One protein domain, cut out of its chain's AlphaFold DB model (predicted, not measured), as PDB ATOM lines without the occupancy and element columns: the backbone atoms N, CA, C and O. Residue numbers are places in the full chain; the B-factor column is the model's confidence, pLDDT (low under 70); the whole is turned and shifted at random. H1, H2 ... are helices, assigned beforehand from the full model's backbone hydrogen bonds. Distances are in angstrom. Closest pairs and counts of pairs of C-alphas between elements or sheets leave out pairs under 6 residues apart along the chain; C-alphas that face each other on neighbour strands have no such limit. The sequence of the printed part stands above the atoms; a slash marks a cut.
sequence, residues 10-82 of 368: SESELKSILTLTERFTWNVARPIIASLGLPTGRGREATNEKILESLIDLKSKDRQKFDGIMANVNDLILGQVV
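AT A GLANCE: This is residues 10 to 82 of the 368 residues of an uncharacterized protein of Escherichia coli (strain MS 115-1) (UniProt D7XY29). Two long helices, H3 and H4, make a helical hairpin that opens as a V, with its corner at residues 55 to 67; H1 bridges the two arms from one side of the V, and the shorter H2 lies on the V's other side, toward its open end. H1 touches the other three helices. The printed part has 73 residues with four named helices, in the order H1, H2, H3, H4, and no named strand; the class is all helix. It is compact, with a radius of gyration of the C-alphas of 11.3 A, and rounded, with spans of 31 by 28 by 22 A.

IN THESE COORDINATES: H1 runs over residues 11 to 22, 16.2 A from first to last C-alpha, and begins at C-alpha 11 at (9.765, 25.022, 22.117). H2 follows at residues 26 to 35 and is 14.2 A long. H3 holds residues 44 to 61 and is 25.6 A long, beginning at C-alpha 44 at (23.081, 38.543, 18.617). H4, the longest with 20 residues, runs from 63 to 82 over 28.5 A and ends at C-alpha 82 at (25.190, 26.245, 37.661).

HOW THE PARTS SIT: H1 is the hub. It touches H4, which meets it with residues 70 to 77 alone; their closest C-alphas are those of Leu 20 and Ile 77, 6.3 A apart. The two run the same way at a steep tilt of 53 degrees. H1 also touches H3, which meets it with residues 44 to 52 alone; the closest C-alphas are those of Thr 21 and Arg 44, 6.7 A apart. These two run opposite ways at a tilt of 36 degrees, only just steep. H1 and H2 touch only at the corner by their link, and only just, with 3 pairs of C-alphas within 8 A; the closest are those of Thr 21 and Ala 29, 5.9 A apart. H3 and H4 form a hairpin, opposite ways at a steep tilt of 39 degrees; residues 55 to 59 of H3 touch residues 65 to 67 of H4, and the closest C-alphas are those of Lys 59 and Phe 66, 5.4 A apart. H2 and H3 are close but not clearly touching, while H2 and H4 are apart. Every O i to N i+4 pair is within hydrogen-bond range in H1 and H4, against 5 of 6 in H2 and 13 of 14 in H3.

THE WHOLE: The two C-alphas farthest apart are those of Lys 61 and Val 82, at 33.2 A. The printed part has no cut. The links from H1 to H2 and from H3 to H4 are tight, and that from H2 to H3, with 8 residues, is short. The mean pLDDT of the printed part is 92.4, and no printed residue of this model is under 70.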
ATOM      1  N   SER A  10      11.143  22.398  18.220       91.50
ATOM      2  CA  SER A  10      10.286  22.376  19.405       91.50
ATOM      3  C   SER A  10      10.528  23.621  20.261       91.50
ATOM      4  O   SER A  10      11.544  24.303  20.123       91.50
ATOM      5  N   GLU A  11       9.609  23.907  21.182       90.31
ATOM      6  CA  GLU A  11       9.765  25.022  22.117       90.31
ATOM      7  C   GLU A  11      11.062  24.906  22.936       90.31
ATOM      8  O   GLU A  11      11.817  25.872  23.027       90.31
ATOM      9  N   SER A  12      11.377  23.716  23.456       90.62
ATOM     10  CA  SER A  12      12.616  23.466  24.202       90.62
ATOM     11  C   SER A  12      13.861  23.691  23.340       90.62
ATOM     12  O   SER A  12      14.814  24.315  23.798       90.62
ATOM     13  N   GLU A  13      13.846  23.245  22.077       93.25
ATOM     14  CA  GLU A  13      14.956  23.462  21.141       93.25
ATOM     15  C   GLU A  13      15.184  24.966  20.889       93.25
ATOM     16  O   GLU A  13      16.324  25.431  20.915       93.25
ATOM     17  N   LEU A  14      14.109  25.746  20.718       91.50
ATOM     18  CA  LEU A  14      14.181  27.205  20.582       91.50
ATOM     19  C   LEU A  14      14.722  27.871  21.855       91.50
ATOM     20  O   LEU A  14      15.642  28.690  21.776       91.50
ATOM     21  N   LYS A  15      14.199  27.488  23.028       91.88
ATOM     22  CA  LYS A  15      14.644  28.011  24.328       91.88
ATOM     23  C   LYS A  15      16.127  27.751  24.560       91.88
ATOM     24  O   LYS A  15      16.820  28.663  25.011       91.88
ATOM     25  N   SER A  16      16.646  26.572  24.209       92.75
ATOM     26  CA  SER A  16      18.079  26.274  24.318       92.75
ATOM     27  C   SER A  16      18.930  27.271  23.530       92.75
ATOM     28  O   SER A  16      19.868  27.860  24.068       92.75
ATOM     29  N   ILE A  17      18.588  27.525  22.267       90.44
ATOM     30  CA  ILE A  17      19.369  28.430  21.415       90.44
ATOM     31  C   ILE A  17      19.313  29.872  21.918       90.44
ATOM     32  O   ILE A  17      20.356  30.521  22.033       90.44
ATOM     33  N   LEU A  18      18.126  30.367  22.273       88.88
ATOM     34  CA  LEU A  18      17.979  31.721  22.811       88.88
ATOM     35  C   LEU A  18      18.787  31.880  24.103       88.88
ATOM     36  O   LEU A  18      19.619  32.785  24.209       88.88
ATOM     37  N   THR A  19      18.673  30.915  25.015       89.88
ATOM     38  CA  THR A  19      19.403  30.897  26.290       89.88
ATOM     39  C   THR A  19      20.917  30.939  26.097       89.88
ATOM     40  O   THR A  19      21.601  31.697  26.791       89.88
ATOM     41  N   LEU A  20      21.451  30.168  25.141       90.00
ATOM     42  CA  LEU A  20      22.878  30.173  24.802       90.00
ATOM     43  C   LEU A  20      23.364  31.576  24.401       90.00
ATOM     44  O   LEU A  20      24.482  31.967  24.725       90.00
ATOM     45  N   THR A  21      22.535  32.353  23.708       86.81
ATOM     46  CA  THR A  21      22.933  33.674  23.191       86.81
ATOM     47  C   THR A  21      22.691  34.827  24.168       86.81
ATOM     48  O   THR A  21      23.398  35.843  24.120       86.81
ATOM     49  N   GLU A  22      21.729  34.658  25.076       85.56
ATOM     50  CA  GLU A  22      21.298  35.680  26.029       85.56
ATOM     51  C   GLU A  22      22.025  35.592  27.373       85.56
ATOM     52  O   GLU A  22      22.429  36.624  27.915       85.56
ATOM     53  N   ARG A  23      22.232  34.380  27.910       85.88
ATOM     54  CA  ARG A  23      22.841  34.191  29.243       85.88
ATOM     55  C   ARG A  23      24.365  34.206  29.229       85.88
ATOM     56  O   ARG A  23      24.988  34.420  30.270       85.88
ATOM     57  N   PHE A  24      24.972  33.980  28.069       88.25
ATOM     58  CA  PHE A  24      26.412  34.102  27.890       88.25
ATOM     59  C   PHE A  24      26.771  35.534  27.478       88.25
ATOM     60  O   PHE A  24      26.088  36.194  26.683       88.25
ATOM     61  N   THR A  25      27.898  36.030  27.987       85.31
ATOM     62  CA  THR A  25      28.470  37.279  27.478       85.31
ATOM     63  C   THR A  25      28.817  37.094  25.999       85.31
ATOM     64  O   THR A  25      29.290  36.038  25.586       85.31
ATOM     65  N   TRP A  26      28.536  38.093  25.158       87.69
ATOM     66  CA  TRP A  26      28.596  37.911  23.701       87.69
ATOM     67  C   TRP A  26      29.986  37.508  23.183       87.69
ATOM     68  O   TRP A  26      30.108  36.712  22.252       87.69
ATOM     69  N   ASN A  27      31.039  38.018  23.823       86.38
ATOM     70  CA  ASN A  27      32.429  37.660  23.547       86.38
ATOM     71  C   ASN A  27      32.764  36.194  23.880       86.38
ATOM     72  O   ASN A  27      33.745  35.688  23.349       86.38
ATOM     73  N   VAL A  28      31.956  35.528  24.709       89.81
ATOM     74  CA  VAL A  28      32.063  34.096  25.028       89.81
ATOM     75  C   VAL A  28      31.096  33.274  24.167       89.81
ATOM     76  O   VAL A  28      31.483  32.250  23.613       89.81
ATOM     77  N   ALA A  29      29.861  33.749  23.980       91.31
ATOM     78  CA  ALA A  29      28.824  33.054  23.215       91.31
ATOM     79  C   ALA A  29      29.226  32.829  21.749       91.31
ATOM     80  O   ALA A  29      29.067  31.735  21.215       91.31
ATOM     81  N   ARG A  30      29.770  33.859  21.084       92.50
ATOM     82  CA  ARG A  30      30.064  33.797  19.646       92.50
ATOM     83  C   ARG A  30      31.120  32.733  19.286       92.50
ATOM     84  O   ARG A  30      30.852  31.979  18.351       92.50
ATOM     85  N   PRO A  31      32.278  32.632  19.972       93.00
ATOM     86  CA  PRO A  31      33.220  31.532  19.746       93.00
ATOM     87  C   PRO A  31      32.618  30.147  20.010       93.00
ATOM     88  O   PRO A  31      32.812  29.245  19.200       93.00
ATOM     89  N   ILE A  32      31.820  29.998  21.076       94.12
ATOM     90  CA  ILE A  32      31.137  28.735  21.394       94.12
ATOM     91  C   ILE A  32      30.208  28.322  20.246       94.12
ATOM     92  O   ILE A  32      30.314  27.203  19.755       94.12
ATOM     93  N   ILE A  33      29.358  29.229  19.757       94.62
ATOM     94  CA  ILE A  33      28.451  28.971  18.626       94.62
ATOM     95  C   ILE A  33      29.246  28.516  17.393       94.62
ATOM     96  O   ILE A  33      28.909  27.506  16.775       94.62
ATOM     97  N   ALA A  34      30.335  29.218  17.065       94.25
ATOM     98  CA  ALA A  34      31.193  28.847  15.943       94.25
ATOM     99  C   ALA A  34      31.843  27.462  16.132       94.25
ATOM    100  O   ALA A  34      31.947  26.696  15.175       94.25
ATOM    101  N   SER A  35      32.241  27.115  17.360       94.62
ATOM    102  CA  SER A  35      32.838  25.814  17.692       94.62
ATOM    103  C   SER A  35      31.870  24.638  17.541       94.62
ATOM    104  O   SER A  35      32.289  23.534  17.200       94.62
ATOM    105  N   LEU A  36      30.566  24.894  17.699       94.44
ATOM    106  CA  LEU A  36      29.499  23.923  17.451       94.44
ATOM    107  C   LEU A  36      29.203  23.746  15.949       94.44
ATOM    108  O   LEU A  36      28.335  22.959  15.578       94.44
ATOM    109  N   GLY A  37      29.907  24.476  15.076       93.00
ATOM    110  CA  GLY A  37      29.678  24.462  13.634       93.00
ATOM    111  C   GLY A  37      28.423  25.228  13.209       93.00
ATOM    112  O   GLY A  37      27.942  25.022  12.096       93.00
ATOM    113  N   LEU A  38      27.887  26.091  14.078       94.44
ATOM    114  CA  LEU A  38      26.716  26.913  13.789       94.44
ATOM    115  C   LEU A  38      27.120  28.258  13.158       94.44
ATOM    116  O   LEU A  38      28.183  28.809  13.475       94.44
ATOM    117  N   PRO A  39      26.291  28.821  12.260       94.25
ATOM    118  CA  PRO A  39      26.603  30.081  11.596       94.25
ATOM    119  C   PRO A  39      26.580  31.261  12.573       94.25
ATOM    120  O   PRO A  39      25.794  31.304  13.515       94.25
ATOM    121  N   THR A  40      27.412  32.273  12.304       92.62
ATOM    122  CA  THR A  40      27.419  33.529  13.071       92.62
ATOM    123  C   THR A  40      27.035  34.731  12.203       92.62
ATOM    124  O   THR A  40      27.308  34.805  10.999       92.62
ATOM    125  N   GLY A  41      26.344  35.689  12.819       89.12
ATOM    126  CA  GLY A  41      25.916  36.954  12.231       89.12
ATOM    127  C   GLY A  41      26.682  38.158  12.787       89.12
ATOM    128  O   GLY A  41      27.599  38.037  13.606       89.12
ATOM    129  N   ARG A  42      26.301  39.357  12.333       88.00
ATOM    130  CA  ARG A  42      26.812  40.629  12.869       88.00
ATOM    131  C   ARG A  42      25.970  41.056  14.075       88.00
ATOM    132  O   ARG A  42      25.137  41.942  13.961       88.00
ATOM    133  N   GLY A  43      26.198  40.410  15.214       88.06
ATOM    134  CA  GLY A  43      25.455  40.657  16.457       88.06
ATOM    135  C   GLY A  43      24.577  39.477  16.867       88.06
ATOM    136  O   GLY A  43      24.558  38.456  16.178       88.06
ATOM    137  N   ARG A  44      23.892  39.613  18.009       89.50
ATOM    138  CA  ARG A  44      23.081  38.543  18.617       89.50
ATOM    139  C   ARG A  44      21.883  38.160  17.751       89.50
ATOM    140  O   ARG A  44      21.805  37.016  17.332       89.50
ATOM    141  N   GLU A  45      21.028  39.121  17.409       88.88
ATOM    142  CA  GLU A  45      19.789  38.892  16.642       88.88
ATOM    143  C   GLU A  45      20.065  38.198  15.300       88.88
ATOM    144  O   GLU A  45      19.611  37.083  15.068       88.88
ATOM    145  N   ALA A  46      20.951  38.780  14.486       90.12
ATOM    146  CA  ALA A  46      21.355  38.201  13.204       90.12
ATOM    147  C   ALA A  46      22.081  36.846  13.329       90.12
ATOM    148  O   ALA A  46      22.238  36.133  12.339       90.12
ATOM    149  N   THR A  47      22.617  36.507  14.506       92.69
ATOM    150  CA  THR A  47      23.171  35.170  14.760       92.69
ATOM    151  C   THR A  47      22.056  34.189  15.091       92.69
ATOM    152  O   THR A  47      22.056  33.097  14.536       92.69
ATOM    153  N   ASN A  48      21.086  34.588  15.914       91.56
ATOM    154  CA  ASN A  48      19.941  33.756  16.273       91.56
ATOM    155  C   ASN A  48      19.148  33.351  15.031       91.56
ATOM    156  O   ASN A  48      18.950  32.160  14.820       91.56
ATOM    157  N   GLU A  49      18.805  34.300  14.158       90.88
ATOM    158  CA  GLU A  49      18.098  34.022  12.898       90.88
ATOM    159  C   GLU A  49      18.819  32.954  12.057       90.88
ATOM    160  O   GLU A  49      18.231  31.938  11.688       90.88
ATOM    161  N   LYS A  50      20.132  33.115  11.848       93.94
ATOM    162  CA  LYS A  50      20.940  32.161  11.074       93.94
ATOM    163  C   LYS A  50      21.054  30.789  11.732       93.94
ATOM    164  O   LYS A  50      21.086  29.779  11.028       93.94
ATOM    165  N   ILE A  51      21.179  30.737  13.061       93.69
ATOM    166  CA  ILE A  51      21.227  29.467  13.795       93.69
ATOM    167  C   ILE A  51      19.910  28.722  13.599       93.69
ATOM    168  O   ILE A  51      19.936  27.533  13.290       93.69
ATOM    169  N   LEU A  52      18.777  29.414  13.744       92.50
ATOM    170  CA  LEU A  52      17.451  28.820  13.600       92.50
ATOM    171  C   LEU A  52      17.252  28.230  12.199       92.50
ATOM    172  O   LEU A  52      16.890  27.059  12.083       92.50
ATOM    173  N   GLU A  53      17.575  28.987  11.146       91.94
ATOM    174  CA  GLU A  53      17.526  28.501   9.760       91.94
ATOM    175  C   GLU A  53      18.412  27.262   9.555       91.94
ATOM    176  O   GLU A  53      17.965  26.241   9.027       91.94
ATOM    177  N   SER A  54      19.663  27.320  10.025       93.50
ATOM    178  CA  SER A  54      20.616  26.216   9.885       93.50
ATOM    179  C   SER A  54      20.196  24.966  10.657       93.50
ATOM    180  O   SER A  54      20.465  23.856  10.199       93.50
ATOM    181  N   LEU A  55      19.580  25.118  11.830       94.19
ATOM    182  CA  LEU A  55      19.137  23.997  12.655       94.19
ATOM    183  C   LEU A  55      17.882  23.332  12.096       94.19
ATOM    184  O   LEU A  55      17.791  22.110  12.156       94.19
ATOM    185  N   ILE A  56      16.952  24.098  11.519       93.75
ATOM    186  CA  ILE A  56      15.790  23.542  10.810       93.75
ATOM    187  C   ILE A  56      16.259  22.682   9.629       93.75
ATOM    188  O   ILE A  56      15.812  21.542   9.476       93.75
ATOM    189  N   ASP A  57      17.216  23.188   8.843       92.94
ATOM    190  CA  ASP A  57      17.800  22.444   7.726       92.94
ATOM    191  C   ASP A  57      18.508  21.166   8.208       92.94
ATOM    192  O   ASP A  57      18.213  20.069   7.724       92.94
ATOM    193  N   LEU A  58      19.367  21.277   9.229       94.12
ATOM    194  CA  LEU A  58      20.066  20.137   9.834       94.12
ATOM    195  C   LEU A  58      19.100  19.094  10.395       94.12
ATOM    196  O   LEU A  58      19.279  17.910  10.139       94.12
ATOM    197  N   LYS A  59      18.046  19.510  11.101       94.88
ATOM    198  CA  LYS A  59      17.038  18.606  11.667       94.88
ATOM    199  C   LYS A  59      16.361  17.756  10.592       94.88
ATOM    200  O   LYS A  59      16.017  16.608  10.862       94.88
ATOM    201  N   SER A  60      16.184  18.313   9.392       92.19
ATOM    202  CA  SER A  60      15.590  17.610   8.252       92.19
ATOM    203  C   SER A  60      16.572  16.691   7.511       92.19
ATOM    204  O   SER A  60      16.169  15.624   7.053       92.19
ATOM    205  N   LYS A  61      17.849  17.082   7.400       94.38
ATOM    206  CA  LYS A  61      18.854  16.391   6.570       94.38
ATOM    207  C   LYS A  61      19.751  15.425   7.340       94.38
ATOM    208  O   LYS A  61      20.170  14.415   6.786       94.38
ATOM    209  N   ASP A  62      20.073  15.746   8.586       94.81
ATOM    210  CA  ASP A  62      21.016  15.016   9.433       94.81
ATOM    211  C   ASP A  62      20.584  15.111  10.903       94.81
ATOM    212  O   ASP A  62      21.076  15.916  11.703       94.81
ATOM    213  N   ARG A  63      19.613  14.260  11.251       94.06
ATOM    214  CA  ARG A  63      19.015  14.226  12.587       94.06
ATOM    215  C   ARG A  63      20.042  13.912  13.678       94.06
ATOM    216  O   ARG A  63      19.980  14.505  14.750       94.06
ATOM    217  N   GLN A  64      21.007  13.037  13.397       96.38
ATOM    218  CA  GLN A  64      22.028  12.643  14.367       96.38
ATOM    219  C   GLN A  64      22.949  13.816  14.716       96.38
ATOM    220  O   GLN A  64      23.227  14.057  15.892       96.38
ATOM    221  N   LYS A  65      23.398  14.578  13.711       95.69
ATOM    222  CA  LYS A  65      24.201  15.782  13.946       95.69
ATOM    223  C   LYS A  65      23.407  16.857  14.679       95.69
ATOM    224  O   LYS A  65      23.952  17.493  15.578       95.69
ATOM    225  N   PHE A  66      22.138  17.045  14.318       96.19
ATOM    226  CA  PHE A  66      21.239  17.958  15.023       96.19
ATOM    227  C   PHE A  66      21.131  17.604  16.515       96.19
ATOM    228  O   PHE A  66      21.414  18.450  17.364       96.19
ATOM    229  N   ASP A  67      20.800  16.349  16.835       95.31
ATOM    230  CA  ASP A  67      20.638  15.892  18.220       95.31
ATOM    231  C   ASP A  67      21.958  16.028  19.008       95.31
ATOM    232  O   ASP A  67      21.954  16.468  20.159       95.31
ATOM    233  N   GLY A  68      23.105  15.754  18.372       96.62
ATOM    234  CA  GLY A  68      24.427  15.956  18.972       96.62
ATOM    235  C   GLY A  68      24.755  17.423  19.284       96.62
ATOM    236  O   GLY A  68      25.317  17.718  20.340       96.62
ATOM    237  N   ILE A  69      24.382  18.362  18.406       96.12
ATOM    238  CA  ILE A  69      24.537  19.803  18.672       96.12
ATOM    239  C   ILE A  69      23.644  20.220  19.844       96.12
ATOM    240  O   ILE A  69      24.124  20.892  20.754       96.12
ATOM    241  N   MET A  70      22.377  19.803  19.853       95.81
ATOM    242  CA  MET A  70      21.436  20.170  20.913       95.81
ATOM    243  C   MET A  70      21.858  19.631  22.282       95.81
ATOM    244  O   MET A  70      21.748  20.354  23.272       95.81
ATOM    245  N   ALA A  71      22.405  18.415  22.344       95.06
ATOM    246  CA  ALA A  71      22.982  17.869  23.571       95.06
ATOM    247  C   ALA A  71      24.121  18.758  24.105       95.06
ATOM    248  O   ALA A  71      24.066  19.202  25.250       95.06
ATOM    249  N   ASN A  72      25.080  19.128  23.247       95.31
ATOM    250  CA  ASN A  72      26.185  20.013  23.633       95.31
ATOM    251  C   ASN A  72      25.697  21.397  24.094       95.31
ATOM    252  O   ASN A  72      26.236  21.963  25.045       95.31
ATOM    253  N   VAL A  73      24.684  21.960  23.428       95.44
ATOM    254  CA  VAL A  73      24.077  23.238  23.829       95.44
ATOM    255  C   VAL A  73      23.459  23.126  25.223       95.44
ATOM    256  O   VAL A  73      23.685  24.001  26.058       95.44
ATOM    257  N   ASN A  74      22.717  22.054  25.500       94.62
ATOM    258  CA  ASN A  74      22.088  21.843  26.802       94.62
ATOM    259  C   ASN A  74      23.125  21.658  27.921       94.62
ATOM    260  O   ASN A  74      22.961  22.245  28.992       94.62
ATOM    261  N   ASP A  75      24.218  20.938  27.661       93.75
ATOM    262  CA  ASP A  75      25.326  20.780  28.612       93.75
ATOM    263  C   ASP A  75      25.998  22.123  28.937       93.75
ATOM    264  O   ASP A  75      26.264  22.434  30.102       93.75
ATOM    265  N   LEU A  76      26.223  22.961  27.919       94.88
ATOM    266  CA  LEU A  76      26.766  24.311  28.095       94.88
ATOM    267  C   LEU A  76      25.821  25.200  28.908       94.88
ATOM    268  O   LEU A  76      26.268  25.921  29.800       94.88
ATOM    269  N   ILE A  77      24.515  25.146  28.634       94.50
ATOM    270  CA  ILE A  77      23.509  25.902  29.388       94.50
ATOM    271  C   ILE A  77      23.488  25.456  30.845       94.50
ATOM    272  O   ILE A  77      23.488  26.312  31.725       94.50
ATOM    273  N   LEU A  78      23.508  24.148  31.113       94.06
ATOM    274  CA  LEU A  78      23.581  23.624  32.474       94.06
ATOM    275  C   LEU A  78      24.842  24.134  33.184       94.06
ATOM    276  O   LEU A  78      24.745  24.659  34.293       94.06
ATOM    277  N   GLY A  79      26.003  24.060  32.528       94.50
ATOM    278  CA  GLY A  79      27.260  24.599  33.049       94.50
ATOM    279  C   GLY A  79      27.165  26.087  33.396       94.50
ATOM    280  O   GLY A  79      27.505  26.484  34.510       94.50
ATOM    281  N   GLN A  80      26.616  26.901  32.496       92.88
ATOM    282  CA  GLN A  80      26.427  28.337  32.706       92.88
ATOM    283  C   GLN A  80      25.414  28.652  33.810       92.88
ATOM    284  O   GLN A  80      25.629  29.556  34.620       92.88
ATOM    285  N   VAL A  81      24.302  27.915  33.864       94.19
ATOM    286  CA  VAL A  81      23.283  28.081  34.902       94.19
ATOM    287  C   VAL A  81      23.871  27.761  36.267       94.19
ATOM    288  O   VAL A  81      23.627  28.510  37.212       94.19
ATOM    289  N   VAL A  82      24.652  26.688  36.376       95.00
ATOM    290  CA  VAL A  82      25.190  26.245  37.661       95.00
ATOM    291  C   VAL A  82      26.367  27.117  38.101       95.00
ATOM    292  O   VAL A  82      26.399  27.585  39.239       95.00
TER     293      VAL A  82